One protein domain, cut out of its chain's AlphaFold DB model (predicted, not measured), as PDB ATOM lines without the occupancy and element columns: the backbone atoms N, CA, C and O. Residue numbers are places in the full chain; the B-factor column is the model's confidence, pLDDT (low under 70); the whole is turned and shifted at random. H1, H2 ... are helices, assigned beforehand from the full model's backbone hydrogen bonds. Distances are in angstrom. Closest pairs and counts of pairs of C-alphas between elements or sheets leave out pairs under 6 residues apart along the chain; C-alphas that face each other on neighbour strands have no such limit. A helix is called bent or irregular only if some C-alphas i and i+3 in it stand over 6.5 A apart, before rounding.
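What this domain is: This is residues 2 to 135 and 313 to 339 of the 449 residues of an uncharacterized protein of Filimonas effusa (UniProt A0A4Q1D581). The long helix H3 runs through the core, with H4 folded back along it as a hairpin and H5 and the bent H6 packed on it. Short H1 and H2 lie near the beginning of H3, and a long loop, residues 88 to 107, of which 107 belongs to H5, sticks out. The printed part has 161 residues with six named helices, H1 to H6 in order, and no named strand: all helix. It is only just loose, close to compact, with a radius of gyration of the C-alphas of 18.5 A and spans of 60 by 42 by 25 A.

Where its parts are: H1, residues 2 to 10, begins at C-alpha 2 (-22.492, 38.388, 34.664). H2 is residues 16 to 21. H3, residues 24 to 55, is 46.4 A long; H4, residues 60 to 84, 36.5 A. H5, residues 107 to 135, 40.9 A, is irregular: C-alphas 131 and 134 are 7.7 A apart. H6, residues 313 to 337, was assigned as one helix by its hydrogen bonds but is bent, with C-alphas 324 and 327 6.7 A apart; its arms are H6a, residues 313 to 324, and H6b, residues 327 to 337, ending at C-alpha 337 (-19.535, 37.287, 3.058).

How they stand to each other: H3 is the hub. It touches H4 as a helical hairpin (closest C-alphas Thr 49 and Gly 67, 4.5 A), opposite ways at 37 degrees, only just a steep tilt. With residues 43 to 51 alone it touches H5, closest at the C-alphas of Ser 47 and Pro 126, 5.1 A. It touches H6b at a shallow tilt of 12 degrees, opposite ways, closest at the C-alphas of Ile 33 and Pro 327, 5.1 A. H5 touches H6a, closest at the C-alphas of Ala 120 and Leu 321, 5.2 A. H2 touches H3, closest at the C-alphas of Ile 19 and Gln 27, 6.0 A; H1 is close to H3 but not clearly touching, about perpendicular at 88 degrees. Every O i to N i+4 pair is within hydrogen-bond range in H1, H3 and H6a; the others have 1 of 2 in H2, 18 of 21 in H4, 21 of 25 in H5 and 6 of 7 in H6b.

The domain as a whole: The C-alphas of Asn 59 and Leu 97, the two farthest apart, are 61.4 A apart. Residues 136 to 312 are not printed, with 11.0 A between C-alphas 135 and 313. The link from H4 to H5 is long, with 22 residues. Confidence is under 70 in residues 2 to 10, 12, 87 to 105 and 338.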
ATOM      1  N   HIS A   2     -23.673  38.138  35.519       51.19
ATOM      2  CA  HIS A   2     -22.492  38.388  34.664       51.19
ATOM      3  C   HIS A   2     -21.784  37.103  34.170       51.19
ATOM      4  O   HIS A   2     -21.317  37.063  33.031       51.19
ATOM      5  N   ASN A   3     -21.799  36.026  34.967       57.84
ATOM      6  CA  ASN A   3     -21.112  34.765  34.638       57.84
ATOM      7  C   ASN A   3     -21.822  33.949  33.545       57.84
ATOM      8  O   ASN A   3     -21.162  33.407  32.665       57.84
ATOM      9  N   LEU A   4     -23.163  33.941  33.526       57.62
ATOM     10  CA  LEU A   4     -23.941  33.250  32.488       57.62
ATOM     11  C   LEU A   4     -23.660  33.830  31.104       57.62
ATOM     12  O   LEU A   4     -23.363  33.080  30.182       57.62
ATOM     13  N   LYS A   5     -23.656  35.165  30.967       61.72
ATOM     14  CA  LYS A   5     -23.327  35.811  29.687       61.72
ATOM     15  C   LYS A   5     -21.950  35.374  29.184       61.72
ATOM     16  O   LYS A   5     -21.836  35.093  28.000       61.72
ATOM     17  N   SER A   6     -20.946  35.266  30.059       62.50
ATOM     18  CA  SER A   6     -19.595  34.821  29.684       62.50
ATOM     19  C   SER A   6     -19.575  33.394  29.116       62.50
ATOM     20  O   SER A   6     -18.998  33.163  28.054       62.50
ATOM     21  N   ILE A   7     -20.296  32.460  29.748       64.94
ATOM     22  CA  ILE A   7     -20.407  31.061  29.296       64.94
ATOM     23  C   ILE A   7     -21.052  30.977  27.903       64.94
ATOM     24  O   ILE A   7     -20.566  30.259  27.031       64.94
ATOM     25  N   TYR A   8     -22.091  31.777  27.645       61.44
ATOM     26  CA  TYR A   8     -22.720  31.846  26.321       61.44
ATOM     27  C   TYR A   8     -21.781  32.368  25.223       61.44
ATOM     28  O   TYR A   8     -21.944  32.003  24.058       61.44
ATOM     29  N   PHE A   9     -20.803  33.219  25.557       62.94
ATOM     30  CA  PHE A   9     -19.796  33.674  24.593       62.94
ATOM     31  C   PHE A   9     -18.739  32.597  24.320       62.94
ATOM     32  O   PHE A   9     -18.353  32.433  23.165       62.94
ATOM     33  N   PHE A  10     -18.351  31.816  25.333       69.50
ATOM     34  CA  PHE A  10     -17.415  30.697  25.177       69.50
ATOM     35  C   PHE A  10     -17.944  29.613  24.221       69.50
ATOM     36  O   PHE A  10     -17.207  29.124  23.371       69.50
ATOM     37  N   LEU A  11     -19.248  29.315  24.273       71.12
ATOM     38  CA  LEU A  11     -19.904  28.312  23.415       71.12
ATOM     39  C   LEU A  11     -19.874  28.638  21.909       71.12
ATOM     40  O   LEU A  11     -20.111  27.757  21.088       71.12
ATOM     41  N   ALA A  12     -19.588  29.884  21.521       68.62
ATOM     42  CA  ALA A  12     -19.403  30.248  20.112       68.62
ATOM     43  C   ALA A  12     -18.008  29.897  19.578       68.62
ATOM     44  O   ALA A  12     -17.798  29.930  18.364       68.62
ATOM     45  N   GLY A  13     -17.056  29.626  20.473       70.50
ATOM     46  CA  GLY A  13     -15.673  29.357  20.114       70.50
ATOM     47  C   GLY A  13     -14.902  30.562  19.555       70.50
ATOM     48  O   GLY A  13     -13.922  30.388  18.837       70.50
ATOM     49  N   GLU A  14     -15.333  31.793  19.825       80.12
ATOM     50  CA  GLU A  14     -14.668  33.007  19.333       80.12
ATOM     51  C   GLU A  14     -14.702  34.101  20.412       80.12
ATOM     52  O   GLU A  14     -15.653  34.173  21.199       80.12
ATOM     53  N   ASP A  15     -13.679  34.963  20.454       81.00
ATOM     54  CA  ASP A  15     -13.585  36.016  21.474       81.00
ATOM     55  C   ASP A  15     -14.722  37.040  21.318       81.00
ATOM     56  O   ASP A  15     -15.052  37.522  20.225       81.00
ATOM     57  N   ARG A  16     -15.295  37.438  22.453       80.81
ATOM     58  CA  ARG A  16     -16.313  38.484  22.544       80.81
ATOM     59  C   ARG A  16     -15.818  39.814  21.978       80.81
ATOM     60  O   ARG A  16     -16.631  40.557  21.421       80.81
ATOM     61  N   ALA A  17     -14.531  40.121  22.136       80.69
ATOM     62  CA  ALA A  17     -13.940  41.350  21.620       80.69
ATOM     63  C   ALA A  17     -14.018  41.415  20.084       80.69
ATOM     64  O   ALA A  17     -14.419  42.448  19.546       80.69
ATOM     65  N   PHE A  18     -13.747  40.300  19.392       77.56
ATOM     66  CA  PHE A  18     -13.838  40.225  17.929       77.56
ATOM     67  C   PHE A  18     -15.274  40.382  17.445       77.56
ATOM     68  O   PHE A  18     -15.559  41.214  16.587       77.56
ATOM     69  N   ILE A  19     -16.203  39.632  18.041       80.06
ATOM     70  CA  ILE A  19     -17.598  39.608  17.585       80.06
ATOM     71  C   ILE A  19     -18.235  40.998  17.687       80.06
ATOM     72  O   ILE A  19     -18.968  41.403  16.790       80.06
ATOM     73  N   ARG A  20     -17.918  41.765  18.739       83.38
ATOM     74  CA  ARG A  20     -18.448  43.125  18.932       83.38
ATOM     75  C   ARG A  20     -17.980  44.137  17.890       83.38
ATOM     76  O   ARG A  20     -18.700  45.100  17.654       83.38
ATOM     77  N   ARG A  21     -16.802  43.936  17.296       82.75
ATOM     78  CA  ARG A  21     -16.254  44.823  16.258       82.75
ATOM     79  C   ARG A  21     -16.793  44.514  14.861       82.75
ATOM     80  O   ARG A  21     -16.517  45.258  13.933       82.75
ATOM     81  N   CYS A  22     -17.545  43.427  14.709       80.38
ATOM     82  CA  CYS A  22     -18.007  42.953  13.410       80.38
ATOM     83  C   CYS A  22     -19.417  43.432  13.067       80.38
ATOM     84  O   CYS A  22     -20.191  43.807  13.951       80.38
ATOM     85  N   ASP A  23     -19.767  43.335  11.785       86.31
ATOM     86  CA  ASP A  23     -21.085  43.700  11.267       86.31
ATOM     87  C   ASP A  23     -22.223  42.982  11.999       86.31
ATOM     88  O   ASP A  23     -22.119  41.805  12.365       86.31
ATOM     89  N   LYS A  24     -23.368  43.665  12.119       87.56
ATOM     90  CA  LYS A  24     -24.593  43.116  12.731       87.56
ATOM     91  C   LYS A  24     -24.995  41.766  12.120       87.56
ATOM     92  O   LYS A  24     -25.477  40.891  12.836       87.56
ATOM     93  N   TYR A  25     -24.744  41.572  10.822       87.94
ATOM     94  CA  TYR A  25     -24.984  40.304  10.129       87.94
ATOM     95  C   TYR A  25     -24.132  39.155  10.689       87.94
ATOM     96  O   TYR A  25     -24.668  38.108  11.054       87.94
ATOM     97  N   ALA A  26     -22.815  39.356  10.823       86.50
ATOM     98  CA  ALA A  26     -21.914  38.352  11.384       86.50
ATOM     99  C   ALA A  26     -22.262  38.056  12.852       86.50
ATOM    100  O   ALA A  26     -22.324  36.891  13.245       86.50
ATOM    101  N   GLN A  27     -22.573  39.092  13.641       88.62
ATOM    102  CA  GLN A  27     -23.035  38.933  15.024       88.62
ATOM    103  C   GLN A  27     -24.297  38.062  15.117       88.62
ATOM    104  O   GLN A  27     -24.371  37.179  15.975       88.62
ATOM    105  N   GLY A  28     -25.261  38.269  14.211       89.88
ATOM    106  CA  GLY A  28     -26.477  37.463  14.119       89.88
ATOM    107  C   GLY A  28     -26.185  35.988  13.847       89.88
ATOM    108  O   GLY A  28     -26.693  35.123  14.558       89.88
ATOM    109  N   ILE A  29     -25.307  35.679  12.885       90.06
ATOM    110  CA  ILE A  29     -24.948  34.282  12.588       90.06
ATOM    111  C   ILE A  29     -24.231  33.624  13.773       90.06
ATOM    112  O   ILE A  29     -24.556  32.491  14.123       90.06
ATOM    113  N   PHE A  30     -23.304  34.320  14.441       89.19
ATOM    114  CA  PHE A  30     -22.671  33.784  15.651       89.19
ATOM    115  C   PHE A  30     -23.681  33.541  16.780       89.19
ATOM    116  O   PHE A  30     -23.517  32.590  17.541       89.19
ATOM    117  N   CYS A  31     -24.736  34.356  16.882       90.50
ATOM    118  CA  CYS A  31     -25.839  34.114  17.809       90.50
ATOM    119  C   CYS A  31     -26.585  32.813  17.466       90.50
ATOM    120  O   CYS A  31     -26.771  31.969  18.343       90.50
ATOM    121  N   TYR A  32     -26.921  32.601  16.188       92.62
ATOM    122  CA  TYR A  32     -27.546  31.354  15.736       92.62
ATOM    123  C   TYR A  32     -26.661  30.135  15.999       92.62
ATOM    124  O   TYR A  32     -27.145  29.150  16.545       92.62
ATOM    125  N   ILE A  33     -25.361  30.199  15.693       91.75
ATOM    126  CA  ILE A  33     -24.418  29.101  15.972       91.75
ATOM    127  C   ILE A  33     -24.466  28.706  17.454       91.75
ATOM    128  O   ILE A  33     -24.573  27.522  17.759       91.75
ATOM    129  N   ARG A  34     -24.459  29.676  18.378       90.44
ATOM    130  CA  ARG A  34     -24.564  29.400  19.825       90.44
ATOM    131  C   ARG A  34     -25.877  28.733  20.194       90.44
ATOM    132  O   ARG A  34     -25.881  27.801  20.989       90.44
ATOM    133  N   PHE A  35     -26.977  29.220  19.630       92.94
ATOM    134  CA  PHE A  35     -28.291  28.637  19.858       92.94
ATOM    135  C   PHE A  35     -28.322  27.164  19.429       92.94
ATOM    136  O   PHE A  35     -28.734  26.309  20.206       92.94
ATOM    137  N   TYR A  36     -27.786  26.842  18.250       94.00
ATOM    138  CA  TYR A  36     -27.691  25.456  17.794       94.00
ATOM    139  C   TYR A  36     -26.754  24.604  18.653       94.00
ATOM    140  O   TYR A  36     -27.102  23.473  18.961       94.00
ATOM    141  N   VAL A  37     -25.608  25.129  19.099       92.81
ATOM    142  CA  VAL A  37     -24.719  24.414  20.035       92.81
ATOM    143  C   VAL A  37     -25.447  24.072  21.340       92.81
ATOM    144  O   VAL A  37     -25.273  22.977  21.869       92.81
ATOM    145  N   LEU A  38     -26.292  24.969  21.853       93.25
ATOM    146  CA  LEU A  38     -27.107  24.698  23.040       93.25
ATOM    147  C   LEU A  38     -28.182  23.645  22.773       93.25
ATOM    148  O   LEU A  38     -28.374  22.768  23.607       93.25
ATOM    149  N   LEU A  39     -28.842  23.690  21.612       94.69
ATOM    150  CA  LEU A  39     -29.781  22.641  21.211       94.69
ATOM    151  C   LEU A  39     -29.090  21.279  21.090       94.69
ATOM    152  O   LEU A  39     -29.639  20.284  21.556       94.69
ATOM    153  N   ILE A  40     -27.877  21.240  20.528       94.50
ATOM    154  CA  ILE A  40     -27.032  20.042  20.489       94.50
ATOM    155  C   ILE A  40     -26.765  19.555  21.910       94.50
ATOM    156  O   ILE A  40     -27.020  18.393  22.205       94.50
ATOM    157  N   PHE A  41     -26.307  20.432  22.805       95.56
ATOM    158  CA  PHE A  41     -26.036  20.079  24.196       95.56
ATOM    159  C   PHE A  41     -27.274  19.495  24.894       95.56
ATOM    160  O   PHE A  41     -27.196  18.424  25.496       95.56
ATOM    161  N   SER A  42     -28.429  20.154  24.773       95.50
ATOM    162  CA  SER A  42     -29.692  19.679  25.341       95.50
ATOM    163  C   SER A  42     -30.128  18.344  24.734       95.50
ATOM    164  O   SER A  42     -30.521  17.446  25.474       95.50
ATOM    165  N   GLY A  43     -30.005  18.173  23.415       95.62
ATOM    166  CA  GLY A  43     -30.298  16.916  22.723       95.62
ATOM    167  C   GLY A  43     -29.389  15.774  23.178       95.62
ATOM    168  O   GLY A  43     -29.878  14.699  23.520       95.62
ATOM    169  N   CYS A  44     -28.080  16.021  23.278       96.31
ATOM    170  CA  CYS A  44     -27.102  15.084  23.833       96.31
ATOM    171  C   CYS A  44     -27.445  14.697  25.272       96.31
ATOM    172  O   CYS A  44     -27.363  13.523  25.625       96.31
ATOM    173  N   TRP A  45     -27.827  15.669  26.101       97.19
ATOM    174  CA  TRP A  45     -28.161  15.432  27.500       97.19
ATOM    175  C   TRP A  45     -29.421  14.584  27.648       97.19
ATOM    176  O   TRP A  45     -29.395  13.590  28.375       97.19
ATOM    177  N   VAL A  46     -30.490  14.911  26.917       96.12
ATOM    178  CA  VAL A  46     -31.726  14.114  26.900       96.12
ATOM    179  C   VAL A  46     -31.444  12.705  26.380       96.12
ATOM    180  O   VAL A  46     -31.806  11.733  27.039       96.12
ATOM    181  N   SER A  47     -30.730  12.583  25.260       96.31
ATOM    182  CA  SER A  47     -30.339  11.301  24.666       96.31
ATOM    183  C   SER A  47     -29.549  10.424  25.641       96.31
ATOM    184  O   SER A  47     -29.881   9.260  25.856       96.31
ATOM    185  N   ALA A  48     -28.503  10.975  26.259       96.19
ATOM    186  CA  ALA A  48     -27.644  10.238  27.182       96.19
ATOM    187  C   ALA A  48     -28.374   9.863  28.476       96.19
ATOM    188  O   ALA A  48     -28.213   8.752  28.981       96.19
ATOM    189  N   THR A  49     -29.215  10.759  28.996       95.38
ATOM    190  CA  THR A  49     -30.043  10.475  30.175       95.38
ATOM    191  C   THR A  49     -31.059   9.375  29.870       95.38
ATOM    192  O   THR A  49     -31.216   8.463  30.673       95.38
ATOM    193  N   ALA A  50     -31.696   9.395  28.695       93.06
ATOM    194  CA  ALA A  50     -32.622   8.346  28.274       93.06
ATOM    195  C   ALA A  50     -31.917   6.988  28.122       93.06
ATOM    196  O   ALA A  50     -32.391   5.981  28.644       93.06
ATOM    197  N   PHE A  51     -30.748   6.962  27.478       94.00
ATOM    198  CA  PHE A  51     -29.949   5.744  27.329       94.00
ATOM    199  C   PHE A  51     -29.518   5.158  28.680       94.00
ATOM    200  O   PHE A  51     -29.712   3.972  28.946       94.00
ATOM    201  N   THR A  52     -28.959   5.992  29.561       93.31
ATOM    202  CA  THR A  52     -28.537   5.565  30.903       93.31
ATOM    203  C   THR A  52     -29.723   5.129  31.759       93.31
ATOM    204  O   THR A  52     -29.608   4.142  32.482       93.31
ATOM    205  N   TYR A  53     -30.882   5.778  31.623       92.50
ATOM    206  CA  TYR A  53     -32.116   5.366  32.290       92.50
ATOM    207  C   TYR A  53     -32.545   3.951  31.889       92.50
ATOM    208  O   TYR A  53     -32.865   3.138  32.761       92.50
ATOM    209  N   SER A  54     -32.477   3.627  30.593       89.00
ATOM    210  CA  SER A  54     -32.707   2.266  30.102       89.00
ATOM    211  C   SER A  54     -31.659   1.276  30.636       89.00
ATOM    212  O   SER A  54     -32.000   0.161  31.032       89.00
ATOM    213  N   LEU A  55     -30.389   1.676  30.707       89.62
ATOM    214  CA  LEU A  55     -29.302   0.802  31.159       89.62
ATOM    215  C   LEU A  55     -29.387   0.478  32.662       89.62
ATOM    216  O   LEU A  55     -29.236  -0.677  33.053       89.62
ATOM    217  N   PHE A  56     -29.682   1.471  33.503       88.75
ATOM    218  CA  PHE A  56     -29.708   1.339  34.966       88.75
ATOM    219  C   PHE A  56     -31.086   0.981  35.541       88.75
ATOM    220  O   PHE A  56     -31.361   1.284  36.704       88.75
ATOM    221  N   GLN A  57     -31.955   0.348  34.743       82.19
ATOM    222  CA  GLN A  57     -33.264  -0.169  35.178       82.19
ATOM    223  C   GLN A  57     -34.088   0.857  35.979       82.19
ATOM    224  O   GLN A  57     -34.764   0.525  36.949       82.19
ATOM    225  N   GLY A  58     -34.017   2.129  35.582       75.19
ATOM    226  CA  GLY A  58     -34.852   3.173  36.154       75.19
ATOM    227  C   GLY A  58     -34.291   3.936  37.358       75.19
ATOM    228  O   GLY A  58     -35.030   4.742  37.931       75.19
ATOM    229  N   ASN A  59     -33.016   3.769  37.737       88.62
ATOM    230  CA  ASN A  59     -32.418   4.595  38.794       88.62
ATOM    231  C   ASN A  59     -32.200   6.054  38.335       88.62
ATOM    232  O   ASN A  59     -31.120   6.440  37.881       88.62
ATOM    233  N   LYS A  60     -33.250   6.874  38.475       87.56
ATOM    234  CA  LYS A  60     -33.317   8.259  37.979       87.56
ATOM    235  C   LYS A  60     -32.162   9.132  38.476       87.56
ATOM    236  O   LYS A  60     -31.623   9.910  37.697       87.56
ATOM    237  N   TRP A  61     -31.757   8.984  39.737       92.19
ATOM    238  CA  TRP A  61     -30.786   9.880  40.374       92.19
ATOM    239  C   TRP A  61     -29.376   9.772  39.793       92.19
ATOM    240  O   TRP A  61     -28.714  10.792  39.629       92.19
ATOM    241  N   MET A  62     -28.928   8.569  39.424       91.88
ATOM    242  CA  MET A  62     -27.602   8.388  38.818       91.88
ATOM    243  C   MET A  62     -27.569   8.756  37.329       91.88
ATOM    244  O   MET A  62     -26.525   9.153  36.816       91.88
ATOM    245  N   CYS A  63     -28.704   8.689  36.629       93.69
ATOM    246  CA  CYS A  63     -28.760   8.923  35.183       93.69
ATOM    247  C   CYS A  63     -28.517  10.391  34.804       93.69
ATOM    248  O   CYS A  63     -27.814  10.668  33.834       93.69
ATOM    249  N   PHE A  64     -29.040  11.341  35.587       94.94
ATOM    250  CA  PHE A  64     -28.873  12.776  35.323       94.94
ATOM    251  C   PHE A  64     -27.409  13.252  35.300       94.94
ATOM    252  O   PHE A  64     -27.023  13.868  34.301       94.94
ATOM    253  N   PRO A  65     -26.577  13.003  36.335       95.94
ATOM    254  CA  PRO A  65     -25.190  13.466  36.335       95.94
ATOM    255  C   PRO A  65     -24.354  12.771  35.259       95.94
ATOM    256  O   PRO A  65     -23.570  13.434  34.585       95.94
ATOM    257  N   ILE A  66     -24.559  11.467  35.033       95.12
ATOM    258  CA  ILE A  66     -23.853  10.725  33.976       95.12
ATOM    259  C   ILE A  66     -24.219  11.293  32.599       95.12
ATOM    260  O   ILE A  66     -23.334  11.584  31.793       95.12
ATOM    261  N   GLY A  67     -25.512  11.520  32.346       95.81
ATOM    262  CA  GLY A  67     -25.995  12.129  31.109       95.81
ATOM    263  C   GLY A  67     -25.442  13.538  30.886       95.81
ATOM    264  O   GLY A  67     -25.060  13.872  29.766       95.81
ATOM    265  N   ALA A  68     -25.345  14.354  31.940       95.69
ATOM    266  CA  ALA A  68     -24.785  15.704  31.861       95.69
ATOM    267  C   ALA A  68     -23.279  15.693  31.551       95.69
ATOM    268  O   ALA A  68     -22.828  16.434  30.677       95.69
ATOM    269  N   VAL A  69     -22.501  14.828  32.214       96.62
ATOM    270  CA  VAL A  69     -21.061  14.661  31.943       96.62
ATOM    271  C   VAL A  69     -20.831  14.196  30.506       96.62
ATOM    272  O   VAL A  69     -19.986  14.755  29.806       96.62
ATOM    273  N   TRP A  70     -21.619  13.229  30.031       95.50
ATOM    274  CA  TRP A  70     -21.544  12.763  28.648       95.50
ATOM    275  C   TRP A  70     -21.888  13.868  27.643       95.50
ATOM    276  O   TRP A  70     -21.160  14.074  26.673       95.50
ATOM    277  N   ALA A  71     -22.960  14.626  27.888       95.81
ATOM    278  CA  ALA A  71     -23.348  15.741  27.030       95.81
ATOM    279  C   ALA A  71     -22.274  16.834  26.970       95.81
ATOM    280  O   ALA A  71     -22.008  17.364  25.890       95.81
ATOM    281  N   LEU A  72     -21.619  17.136  28.098       94.56
ATOM    282  CA  LEU A  72     -20.482  18.056  28.148       94.56
ATOM    283  C   LEU A  72     -19.296  17.529  27.335       94.56
ATOM    284  O   LEU A  72     -18.738  18.279  26.538       94.56
ATOM    285  N   LEU A  73     -18.938  16.249  27.480       95.25
ATOM    286  CA  LEU A  73     -17.854  15.620  26.718       95.25
ATOM    287  C   LEU A  73     -18.118  15.713  25.214       95.25
ATOM    288  O   LEU A  73     -17.281  16.210  24.457       95.25
ATOM    289  N   VAL A  74     -19.303  15.281  24.787       93.69
ATOM    290  CA  VAL A  74     -19.712  15.288  23.383       93.69
ATOM    291  C   VAL A  74     -19.753  16.706  22.818       93.69
ATOM    292  O   VAL A  74     -19.238  16.952  21.728       93.69
ATOM    293  N   THR A  75     -20.311  17.658  23.566       92.69
ATOM    294  CA  THR A  75     -20.387  19.060  23.135       92.69
ATOM    295  C   THR A  75     -18.999  19.687  23.053       92.69
ATOM    296  O   THR A  75     -18.716  20.392  22.090       92.69
ATOM    297  N   ASN A  76     -18.095  19.384  23.989       92.19
ATOM    298  CA  ASN A  76     -16.705  19.835  23.927       92.19
ATOM    299  C   ASN A  76     -15.989  19.277  22.693       92.19
ATOM    300  O   ASN A  76     -15.320  20.023  21.981       92.19
ATOM    301  N   MET A  77     -16.168  17.989  22.393       92.44
ATOM    302  CA  MET A  77     -15.608  17.381  21.188       92.44
ATOM    303  C   MET A  77     -16.183  18.017  19.914       92.44
ATOM    304  O   MET A  77     -15.437  18.340  18.989       92.44
ATOM    305  N   TYR A  78     -17.492  18.270  19.883       92.31
ATOM    306  CA  TYR A  78     -18.153  18.978  18.788       92.31
ATOM    307  C   TYR A  78     -17.618  20.407  18.607       92.31
ATOM    308  O   TYR A  78     -17.308  20.810  17.485       92.31
ATOM    309  N   LEU A  79     -17.438  21.158  19.697       90.50
ATOM    310  CA  LEU A  79     -16.854  22.499  19.670       90.50
ATOM    311  C   LEU A  79     -15.429  22.477  19.121       90.50
ATOM    312  O   LEU A  79     -15.118  23.268  18.233       90.50
ATOM    313  N   LEU A  80     -14.582  21.552  19.583       88.62
ATOM    314  CA  LEU A  80     -13.219  21.390  19.067       88.62
ATOM    315  C   LEU A  80     -13.224  21.157  17.553       88.62
ATOM    316  O   LEU A  80     -12.504  21.833  16.817       88.62
ATOM    317  N   LEU A  81     -14.090  20.273  17.060       88.44
ATOM    318  CA  LEU A  81     -14.230  20.043  15.624       88.44
ATOM    319  C   LEU A  81     -14.702  21.306  14.895       88.44
ATOM    320  O   LEU A  81     -14.126  21.659  13.866       88.44
ATOM    321  N   LEU A  82     -15.681  22.030  15.445       87.44
ATOM    322  CA  LEU A  82     -16.160  23.291  14.883       87.44
ATOM    323  C   LEU A  82     -15.041  24.343  14.824       87.44
ATOM    324  O   LEU A  82     -14.955  25.088  13.846       87.44
ATOM    325  N   HIS A  83     -14.152  24.399  15.820       83.94
ATOM    326  CA  HIS A  83     -12.964  25.257  15.809       83.94
ATOM    327  C   HIS A  83     -11.998  24.882  14.690       83.94
ATOM    328  O   HIS A  83     -11.548  25.767  13.964       83.94
ATOM    329  N   THR A  84     -11.737  23.590  14.487       82.69
ATOM    330  CA  THR A  84     -10.823  23.135  13.425       82.69
ATOM    331  C   THR A  84     -11.335  23.382  12.002       82.69
ATOM    332  O   THR A  84     -10.562  23.288  11.049       82.69
ATOM    333  N   VAL A  85     -12.620  23.716  11.832       77.50
ATOM    334  CA  VAL A  85     -13.187  24.145  10.541       77.50
ATOM    335  C   VAL A  85     -12.819  25.601  10.206       77.50
ATOM    336  O   VAL A  85     -12.886  25.991   9.038       77.50
ATOM    337  N   SER A  86     -12.406  26.419  11.185       71.38
ATOM    338  CA  SER A  86     -11.938  27.782  10.902       71.38
ATOM    339  C   SER A  86     -10.716  27.747   9.968       71.38
ATOM    340  O   SER A  86      -9.784  26.983  10.223       71.38
ATOM    341  N   PRO A  87     -10.689  28.554   8.889       67.88
ATOM    342  CA  PRO A  87      -9.546  28.602   7.985       67.88
ATOM    343  C   PRO A  87      -8.291  29.094   8.714       67.88
ATOM    344  O   PRO A  87      -8.378  29.954   9.591       67.88
ATOM    345  N   ALA A  88      -7.124  28.585   8.313       67.88
ATOM    346  CA  ALA A  88      -5.852  29.172   8.714       67.88
ATOM    347  C   ALA A  88      -5.762  30.591   8.133       67.88
ATOM    348  O   ALA A  88      -5.773  30.764   6.914       67.88
ATOM    349  N   LEU A  89      -5.743  31.594   9.011       67.25
ATOM    350  CA  LEU A  89      -5.692  33.010   8.636       67.25
ATOM    351  C   LEU A  89      -4.269  33.510   8.408       67.25
ATOM    352  O   LEU A  89      -4.043  34.408   7.604       67.25
ATOM    353  N   LEU A  90      -3.303  32.915   9.102       69.31
ATOM    354  CA  LEU A  90      -1.900  33.261   8.940       69.31
ATOM    355  C   LEU A  90      -1.344  32.661   7.643       69.31
ATOM    356  O   LEU A  90      -1.766  31.571   7.241       69.31
ATOM    357  N   PRO A  91      -0.389  33.341   6.985       64.31
ATOM    358  CA  PRO A  91       0.249  32.810   5.793       64.31
ATOM    359  C   PRO A  91       0.937  31.487   6.146       64.31
ATOM    360  O   PRO A  91       1.897  31.442   6.908       64.31
ATOM    361  N   VAL A  92       0.424  30.390   5.595       64.69
ATOM    362  CA  VAL A  92       1.087  29.083   5.611       64.69
ATOM    363  C   VAL A  92       1.811  28.938   4.281       64.69
ATOM    364  O   VAL A  92       1.291  29.363   3.246       64.69
ATOM    365  N   LYS A  93       3.017  28.357   4.298       57.66
ATOM    366  CA  LYS A  93       3.868  28.133   3.119       57.66
ATOM    367  C   LYS A  93       3.031  27.651   1.924       57.66
ATOM    368  O   LYS A  93       2.603  26.497   1.884       57.66
ATOM    369  N   LYS A  94       2.785  28.540   0.952       55.28
ATOM    370  CA  LYS A  94       2.037  28.220  -0.271       55.28
ATOM    371  C   LYS A  94       2.812  27.144  -1.031       55.28
ATOM    372  O   LYS A  94       3.857  27.430  -1.613       55.28
ATOM    373  N   LYS A  95       2.317  25.903  -1.043       50.72
ATOM    374  CA  LYS A  95       2.770  24.915  -2.032       50.72
ATOM    375  C   LYS A  95       2.464  25.485  -3.422       50.72
ATOM    376  O   LYS A  95       1.371  25.997  -3.660       50.72
ATOM    377  N   ARG A  96       3.474  25.483  -4.297       49.06
ATOM    378  CA  ARG A  96       3.460  26.075  -5.643       49.06
ATOM    379  C   ARG A  96       2.224  25.632  -6.447       49.06
ATOM    380  O   ARG A  96       2.144  24.493  -6.877       49.06
ATOM    381  N   LEU A  97       1.290  26.567  -6.621       51.66
ATOM    382  CA  LEU A  97       0.582  26.981  -7.847       51.66
ATOM    383  C   LEU A  97      -0.025  25.976  -8.857       51.66
ATOM    384  O   LEU A  97      -0.641  26.466  -9.797       51.66
ATOM    385  N   LEU A  98       0.025  24.651  -8.684       46.94
ATOM    386  CA  LEU A  98      -0.523  23.714  -9.690       46.94
ATOM    387  C   LEU A  98      -1.927  23.136  -9.410       46.94
ATOM    388  O   LEU A  98      -2.532  22.609 -10.331       46.94
ATOM    389  N   ASP A  99      -2.521  23.341  -8.228       46.44
ATOM    390  CA  ASP A  99      -3.844  22.768  -7.873       46.44
ATOM    391  C   ASP A  99      -4.930  23.819  -7.584       46.44
ATOM    392  O   ASP A  99      -5.786  23.666  -6.710       46.44
ATOM    393  N   LYS A 100      -4.920  24.934  -8.321       46.84
ATOM    394  CA  LYS A 100      -5.805  26.085  -8.061       46.84
ATOM    395  C   LYS A 100      -7.291  25.855  -8.404       46.84
ATOM    396  O   LYS A 100      -8.082  26.776  -8.227       46.84
ATOM    397  N   ALA A 101      -7.685  24.660  -8.856       45.38
ATOM    398  CA  ALA A 101      -9.051  24.382  -9.318       45.38
ATOM    399  C   ALA A 101      -9.735  23.126  -8.728       45.38
ATOM    400  O   ALA A 101     -10.922  22.942  -8.990       45.38
ATOM    401  N   ARG A 102      -9.064  22.267  -7.934       43.88
ATOM    402  CA  ARG A 102      -9.635  20.946  -7.560       43.88
ATOM    403  C   ARG A 102      -9.740  20.573  -6.074       43.88
ATOM    404  O   ARG A 102     -10.348  19.548  -5.789       43.88
ATOM    405  N   SER A 103      -9.265  21.370  -5.115       49.97
ATOM    406  CA  SER A 103      -9.379  21.011  -3.682       49.97
ATOM    407  C   SER A 103     -10.587  21.670  -3.006       49.97
ATOM    408  O   SER A 103     -10.444  22.630  -2.251       49.97
ATOM    409  N   TYR A 104     -11.805  21.209  -3.312       52.81
ATOM    410  CA  TYR A 104     -13.017  21.745  -2.671       52.81
ATOM    411  C   TYR A 104     -13.357  21.101  -1.320       52.81
ATOM    412  O   TYR A 104     -14.185  21.644  -0.591       52.81
ATOM    413  N   ILE A 105     -12.694  20.009  -0.932       62.59
ATOM    414  CA  ILE A 105     -12.801  19.425   0.408       62.59
ATOM    415  C   ILE A 105     -11.429  18.853   0.755       62.59
ATOM    416  O   ILE A 105     -11.058  17.792   0.258       62.59
ATOM    417  N   ASP A 106     -10.667  19.549   1.600       76.88
ATOM    418  CA  ASP A 106      -9.475  18.948   2.198       76.88
ATOM    419  C   ASP A 106      -9.899  17.630   2.855       76.88
ATOM    420  O   ASP A 106     -10.910  17.590   3.558       76.88
ATOM    421  N   VAL A 107      -9.137  16.554   2.659       82.56
ATOM    422  CA  VAL A 107      -9.423  15.230   3.247       82.56
ATOM    423  C   VAL A 107      -9.737  15.343   4.751       82.56
ATOM    424  O   VAL A 107     -10.655  14.705   5.258       82.56
ATOM    425  N   ALA A 108      -9.056  16.255   5.454       83.62
ATOM    426  CA  ALA A 108      -9.330  16.586   6.852       83.62
ATOM    427  C   ALA A 108     -10.755  17.127   7.106       83.62
ATOM    428  O   ALA A 108     -11.373  16.784   8.110       83.62
ATOM    429  N   MET A 109     -11.298  17.965   6.220       83.38
ATOM    430  CA  MET A 109     -12.674  18.465   6.311       83.38
ATOM    431  C   MET A 109     -13.696  17.351   6.068       83.38
ATOM    432  O   MET A 109     -14.694  17.295   6.786       83.38
ATOM    433  N   PHE A 110     -13.428  16.437   5.130       88.50
ATOM    434  CA  PHE A 110     -14.271  15.259   4.912       88.50
ATOM    435  C   PHE A 110     -14.353  14.389   6.172       88.50
ATOM    436  O   PHE A 110     -15.452  14.124   6.659       88.50
ATOM    437  N   PHE A 111     -13.209  14.029   6.767       89.31
ATOM    438  CA  PHE A 111     -13.189  13.235   8.002       89.31
ATOM    439  C   PHE A 111     -13.932  13.915   9.158       89.31
ATOM    440  O   PHE A 111     -14.654  13.247   9.894       89.31
ATOM    441  N   ARG A 112     -13.824  15.244   9.298       88.81
ATOM    442  CA  ARG A 112     -14.585  16.000  10.309       88.81
ATOM    443  C   ARG A 112     -16.092  15.915  10.077       88.81
ATOM    444  O   ARG A 112     -16.828  15.703  11.034       88.81
ATOM    445  N   LEU A 113     -16.547  16.063   8.830       91.50
ATOM    446  CA  LEU A 113     -17.969  15.966   8.483       91.50
ATOM    447  C   LEU A 113     -18.516  14.561   8.735       91.50
ATOM    448  O   LEU A 113     -19.585  14.427   9.327       91.50
ATOM    449  N   VAL A 114     -17.769  13.523   8.350       93.56
ATOM    450  CA  VAL A 114     -18.125  12.125   8.631       93.56
ATOM    451  C   VAL A 114     -18.216  11.890  10.136       93.56
ATOM    452  O   VAL A 114     -19.209  11.346  10.609       93.56
ATOM    453  N   PHE A 115     -17.231  12.353  10.906       93.06
ATOM    454  CA  PHE A 115     -17.211  12.164  12.354       93.06
ATOM    455  C   PHE A 115     -18.356  12.897  13.069       93.06
ATOM    456  O   PHE A 115     -19.010  12.318  13.934       93.06
ATOM    457  N   MET A 116     -18.665  14.138  12.675       92.69
ATOM    458  CA  MET A 116     -19.830  14.858  13.205       92.69
ATOM    459  C   MET A 116     -21.149  14.178  12.824       92.69
ATOM    460  O   MET A 116     -22.063  14.119  13.641       92.69
ATOM    461  N   SER A 117     -21.237  13.638  11.606       95.25
ATOM    462  CA  SER A 117     -22.424  12.917  11.138       95.25
ATOM    463  C   SER A 117     -22.640  11.627  11.927       95.25
ATOM    464  O   SER A 117     -23.748  11.356  12.379       95.25
ATOM    465  N   LEU A 118     -21.570  10.866  12.161       95.88
ATOM    466  CA  LEU A 118     -21.594   9.660  12.985       95.88
ATOM    467  C   LEU A 118     -22.034   9.975  14.419       95.88
ATOM    468  O   LEU A 118     -22.881   9.280  14.972       95.88
ATOM    469  N   LEU A 119     -21.521  11.060  14.999       94.19
ATOM    470  CA  LEU A 119     -21.917  11.496  16.331       94.19
ATOM    471  C   LEU A 119     -23.401  11.885  16.397       94.19
ATOM    472  O   LEU A 119     -24.097  11.479  17.326       94.19
ATOM    473  N   ALA A 120     -23.905  12.600  15.388       96.19
ATOM    474  CA  ALA A 120     -25.321  12.939  15.280       96.19
ATOM    475  C   ALA A 120     -26.210  11.684  15.202       96.19
ATOM    476  O   ALA A 120     -27.228  11.612  15.889       96.19
ATOM    477  N   VAL A 121     -25.803  10.668  14.430       96.25
ATOM    478  CA  VAL A 121     -26.519   9.383  14.328       96.25
ATOM    479  C   VAL A 121     -26.533   8.641  15.667       96.25
ATOM    480  O   VAL A 121     -27.584   8.149  16.074       96.25
ATOM    481  N   ILE A 122     -25.406   8.604  16.388       94.88
ATOM    482  CA  ILE A 122     -25.325   7.978  17.720       94.88
ATOM    483  C   ILE A 122     -26.292   8.651  18.705       94.88
ATOM    484  O   ILE A 122     -26.950   7.971  19.486       94.88
ATOM    485  N   ILE A 123     -26.414   9.979  18.660       95.12
ATOM    486  CA  ILE A 123     -27.322  10.737  19.539       95.12
ATOM    487  C   ILE A 123     -28.785  10.587  19.111       95.12
ATOM    488  O   ILE A 123     -29.683  10.605  19.949       95.12
ATOM    489  N   ALA A 124     -29.054  10.421  17.818       96.00
ATOM    490  CA  ALA A 124     -30.414  10.228  17.332       96.00
ATOM    491  C   ALA A 124     -31.032   8.912  17.833       96.00
ATOM    492  O   ALA A 124     -32.235   8.862  18.073       96.00
ATOM    493  N   GLN A 125     -30.235   7.858  18.035       95.06
ATOM    494  CA  GLN A 125     -30.743   6.533  18.412       95.06
ATOM    495  C   GLN A 125     -31.514   6.526  19.751       95.06
ATOM    496  O   GLN A 125     -32.679   6.126  19.745       95.06
ATOM    497  N   PRO A 126     -30.977   7.010  20.890       94.88
ATOM    498  CA  PRO A 126     -31.755   7.051  22.128       94.88
ATOM    499  C   PRO A 126     -32.976   7.965  22.061       94.88
ATOM    500  O   PRO A 126     -33.990   7.661  22.686       94.88
ATOM    501  N   ILE A 127     -32.905   9.048  21.283       94.25
ATOM    502  CA  ILE A 127     -34.051   9.933  21.036       94.25
ATOM    503  C   ILE A 127     -35.149   9.175  20.276       94.25
ATOM    504  O   ILE A 127     -36.317   9.261  20.654       94.25
ATOM    505  N   ASN A 128     -34.781   8.378  19.268       95.25
ATOM    506  CA  ASN A 128     -35.717   7.524  18.536       95.25
ATOM    507  C   ASN A 128     -36.398   6.521  19.471       95.25
ATOM    508  O   ASN A 128     -37.618   6.404  19.430       95.25
ATOM    509  N   VAL A 129     -35.652   5.846  20.354       93.88
ATOM    510  CA  VAL A 129     -36.256   4.928  21.342       93.88
ATOM    511  C   VAL A 129     -37.202   5.663  22.277       93.88
ATOM    512  O   VAL A 129     -38.307   5.191  22.527       93.88
ATOM    513  N   LEU A 130     -36.795   6.825  22.782       92.69
ATOM    514  CA  LEU A 130     -37.610   7.593  23.716       92.69
ATOM    515  C   LEU A 130     -38.956   8.000  23.097       92.69
ATOM    516  O   LEU A 130     -39.980   7.908  23.764       92.69
ATOM    517  N   LEU A 131     -38.956   8.420  21.830       93.38
ATOM    518  CA  LEU A 131     -40.153   8.914  21.147       93.38
ATOM    519  C   LEU A 131     -41.000   7.805  20.511       93.38
ATOM    520  O   LEU A 131     -42.221   7.928  20.458       93.38
ATOM    521  N   LEU A 132     -40.366   6.743  20.004       94.19
ATOM    522  CA  LEU A 132     -41.020   5.723  19.178       94.19
ATOM    523  C   LEU A 132     -41.163   4.357  19.860       94.19
ATOM    524  O   LEU A 132     -41.778   3.467  19.277       94.19
ATOM    525  N   SER A 133     -40.661   4.180  21.088       90.50
ATOM    526  CA  SER A 133     -40.836   2.928  21.844       90.50
ATOM    527  C   SER A 133     -42.287   2.443  21.964       90.50
ATOM    528  O   SER A 133     -42.469   1.234  21.822       90.50
ATOM    529  N   PRO A 134     -43.327   3.297  22.114       91.69
ATOM    530  CA  PRO A 134     -44.707   2.809  22.175       91.69
ATOM    531  C   PRO A 134     -45.141   2.074  20.900       91.69
ATOM    532  O   PRO A 134     -45.881   1.100  20.975       91.69
ATOM    533  N   TYR A 135     -44.637   2.493  19.736       90.44
ATOM    534  CA  TYR A 135     -44.953   1.866  18.448       90.44
ATOM    535  C   TYR A 135     -44.209   0.545  18.229       90.44
ATOM    536  O   TYR A 135     -44.630  -0.263  17.413       90.44
ATOM    537  N   SER A 313     -38.382   7.226  12.277       94.56
ATOM    538  CA  SER A 313     -37.050   7.119  12.883       94.56
ATOM    539  C   SER A 313     -35.959   7.692  11.971       94.56
ATOM    540  O   SER A 313     -35.015   8.326  12.451       94.56
ATOM    541  N   TRP A 314     -36.091   7.516  10.653       95.00
ATOM    542  CA  TRP A 314     -35.173   8.098   9.675       95.00
ATOM    543  C   TRP A 314     -35.328   9.613   9.599       95.00
ATOM    544  O   TRP A 314     -34.324  10.323   9.568       95.00
ATOM    545  N   LEU A 315     -36.563  10.119   9.656       95.94
ATOM    546  CA  LEU A 315     -36.833  11.557   9.672       95.94
ATOM    547  C   LEU A 315     -36.196  12.235  10.889       95.94
ATOM    548  O   LEU A 315     -35.510  13.244  10.729       95.94
ATOM    549  N   ILE A 316     -36.357  11.667  12.088       94.81
ATOM    550  CA  ILE A 316     -35.721  12.189  13.308       94.81
ATOM    551  C   ILE A 316     -34.195  12.164  13.162       94.81
ATOM    552  O   ILE A 316     -33.528  13.149  13.474       94.81
ATOM    553  N   THR A 317     -33.634  11.075  12.632       95.94
ATOM    554  CA  THR A 317     -32.183  10.948  12.423       95.94
ATOM    555  C   THR A 317     -31.653  12.003  11.449       95.94
ATOM    556  O   THR A 317     -30.645  12.648  11.732       95.94
ATOM    557  N   ILE A 318     -32.353  12.241  10.336       96.62
ATOM    558  CA  ILE A 318     -32.015  13.289   9.363       96.62
ATOM    559  C   ILE A 318     -32.137  14.680   9.995       96.62
ATOM    560  O   ILE A 318     -31.280  15.531   9.764       96.62
ATOM    561  N   LEU A 319     -33.160  14.916  10.819       96.12
ATOM    562  CA  LEU A 319     -33.350  16.184  11.522       96.12
ATOM    563  C   LEU A 319     -32.206  16.459  12.505       96.12
ATOM    564  O   LEU A 319     -31.650  17.557  12.504       96.12
ATOM    565  N   VAL A 320     -31.812  15.465  13.306       96.31
ATOM    566  CA  VAL A 320     -30.663  15.576  14.221       96.31
ATOM    567  C   VAL A 320     -29.373  15.793  13.427       96.31
ATOM    568  O   VAL A 320     -28.588  16.678  13.765       96.31
ATOM    569  N   LEU A 321     -29.172  15.066  12.327       96.62
ATOM    570  CA  LEU A 321     -28.024  15.253  11.441       96.62
ATOM    571  C   LEU A 321     -27.962  16.681  10.875       96.62
ATOM    572  O   LEU A 321     -26.912  17.323  10.922       96.62
ATOM    573  N   ALA A 322     -29.086  17.212  10.392       95.75
ATOM    574  CA  ALA A 322     -29.179  18.582   9.897       95.75
ATOM    575  C   ALA A 322     -28.847  19.601  10.998       95.75
ATOM    576  O   ALA A 322     -28.092  20.540  10.754       95.75
ATOM    577  N   LEU A 323     -29.339  19.381  12.220       95.50
ATOM    578  CA  LEU A 323     -29.062  20.225  13.382       95.50
ATOM    579  C   LEU A 323     -27.558  20.276  13.714       95.50
ATOM    580  O   LEU A 323     -27.044  21.346  14.041       95.50
ATOM    581  N   PHE A 324     -26.838  19.161  13.561       94.69
ATOM    582  CA  PHE A 324     -25.382  19.086  13.741       94.69
ATOM    583  C   PHE A 324     -24.577  19.727  12.603       94.69
ATOM    584  O   PHE A 324     -23.531  20.328  12.844       94.69
ATOM    585  N   LEU A 325     -25.036  19.616  11.357       93.62
ATOM    586  CA  LEU A 325     -24.316  20.156  10.199       93.62
ATOM    587  C   LEU A 325     -24.565  21.657   9.985       93.62
ATOM    588  O   LEU A 325     -23.732  22.362   9.408       93.62
ATOM    589  N   LEU A 326     -25.691  22.178  10.470       93.88
ATOM    590  CA  LEU A 326     -26.106  23.553  10.224       93.88
ATOM    591  C   LEU A 326     -25.140  24.613  10.800       93.88
ATOM    592  O   LEU A 326     -24.828  25.561  10.074       93.88
ATOM    593  N   PRO A 327     -24.568  24.487  12.015       92.38
ATOM    594  CA  PRO A 327     -23.567  25.439  12.510       92.38
ATOM    595  C   PRO A 327     -22.305  25.502  11.644       92.38
ATOM    596  O   PRO A 327     -21.715  26.573  11.487       92.38
ATOM    597  N   ILE A 328     -21.910  24.381  11.035       90.38
ATOM    598  CA  ILE A 328     -20.778  24.311  10.102       90.38
ATOM    599  C   ILE A 328     -21.103  25.104   8.839       90.38
ATOM    600  O   ILE A 328     -20.306  25.934   8.400       90.38
ATOM    601  N   TYR A 329     -22.291  24.871   8.277       90.69
ATOM    602  CA  TYR A 329     -22.772  25.590   7.104       90.69
ATOM    603  C   TYR A 329     -22.825  27.102   7.360       90.69
ATOM    604  O   TYR A 329     -22.302  27.889   6.568       90.69
ATOM    605  N   LEU A 330     -23.375  27.513   8.508       90.56
ATOM    606  CA  LEU A 330     -23.415  28.913   8.929       90.56
ATOM    607  C   LEU A 330     -22.009  29.514   9.044       90.56
ATOM    608  O   LEU A 330     -21.755  30.598   8.516       90.56
ATOM    609  N   LYS A 331     -21.070  28.793   9.666       87.00
ATOM    610  CA  LYS A 331     -19.675  29.229   9.801       87.00
ATOM    611  C   LYS A 331     -18.986  29.383   8.441       87.00
ATOM    612  O   LYS A 331     -18.272  30.358   8.211       87.00
ATOM    613  N   TYR A 332     -19.252  28.475   7.504       84.00
ATOM    614  CA  TYR A 332     -18.741  28.572   6.136       84.00
ATOM    615  C   TYR A 332     -19.373  29.737   5.350       84.00
ATOM    616  O   TYR A 332     -18.695  30.393   4.559       84.00
ATOM    617  N   SER A 333     -20.646  30.053   5.598       85.12
ATOM    618  CA  SER A 333     -21.325  31.210   4.999       85.12
ATOM    619  C   SER A 333     -20.689  32.542   5.429       85.12
ATOM    620  O   SER A 333     -20.422  33.397   4.579       85.12
ATOM    621  N   ILE A 334     -20.342  32.688   6.719       84.81
ATOM    622  CA  ILE A 334     -19.611  33.860   7.247       84.81
ATOM    623  C   ILE A 334     -18.295  34.061   6.487       84.81
ATOM    624  O   ILE A 334     -17.960  35.194   6.131       84.81
ATOM    625  N   ARG A 335     -17.575  32.973   6.178       75.19
ATOM    626  CA  ARG A 335     -16.280  33.024   5.480       75.19
ATOM    627  C   ARG A 335     -16.347  33.736   4.133       75.19
ATOM    628  O   ARG A 335     -15.403  34.432   3.782       75.19
ATOM    629  N   LYS A 336     -17.432  33.562   3.379       71.56
ATOM    630  CA  LYS A 336     -17.561  34.160   2.041       71.56
ATOM    631  C   LYS A 336     -18.016  35.618   2.063       71.56
ATOM    632  O   LYS A 336     -17.735  36.333   1.110       71.56
ATOM    633  N   LYS A 337     -18.756  36.037   3.094       71.94
ATOM    634  CA  LYS A 337     -19.535  37.287   3.058       71.94
ATOM    635  C   LYS A 337     -19.080  38.374   4.028       71.94
ATOM    636  O   LYS A 337     -19.539  39.499   3.893       71.94
ATOM    637  N   SER A 338     -18.251  38.060   5.022       66.75
ATOM    638  CA  SER A 338     -18.001  38.986   6.132       66.75
ATOM    639  C   SER A 338     -16.579  39.541   6.163       66.75
ATOM    640  O   SER A 338     -15.600  38.813   5.991       66.75
ATOM    641  N   LEU A 339     -16.482  40.828   6.509       78.75
ATOM    642  CA  LEU A 339     -15.251  41.514   6.924       78.75
ATOM    643  C   LEU A 339     -14.603  40.881   8.172       78.75
ATOM    644  O   LEU A 339     -13.435  41.137   8.451       78.75
TER     645      LEU A 339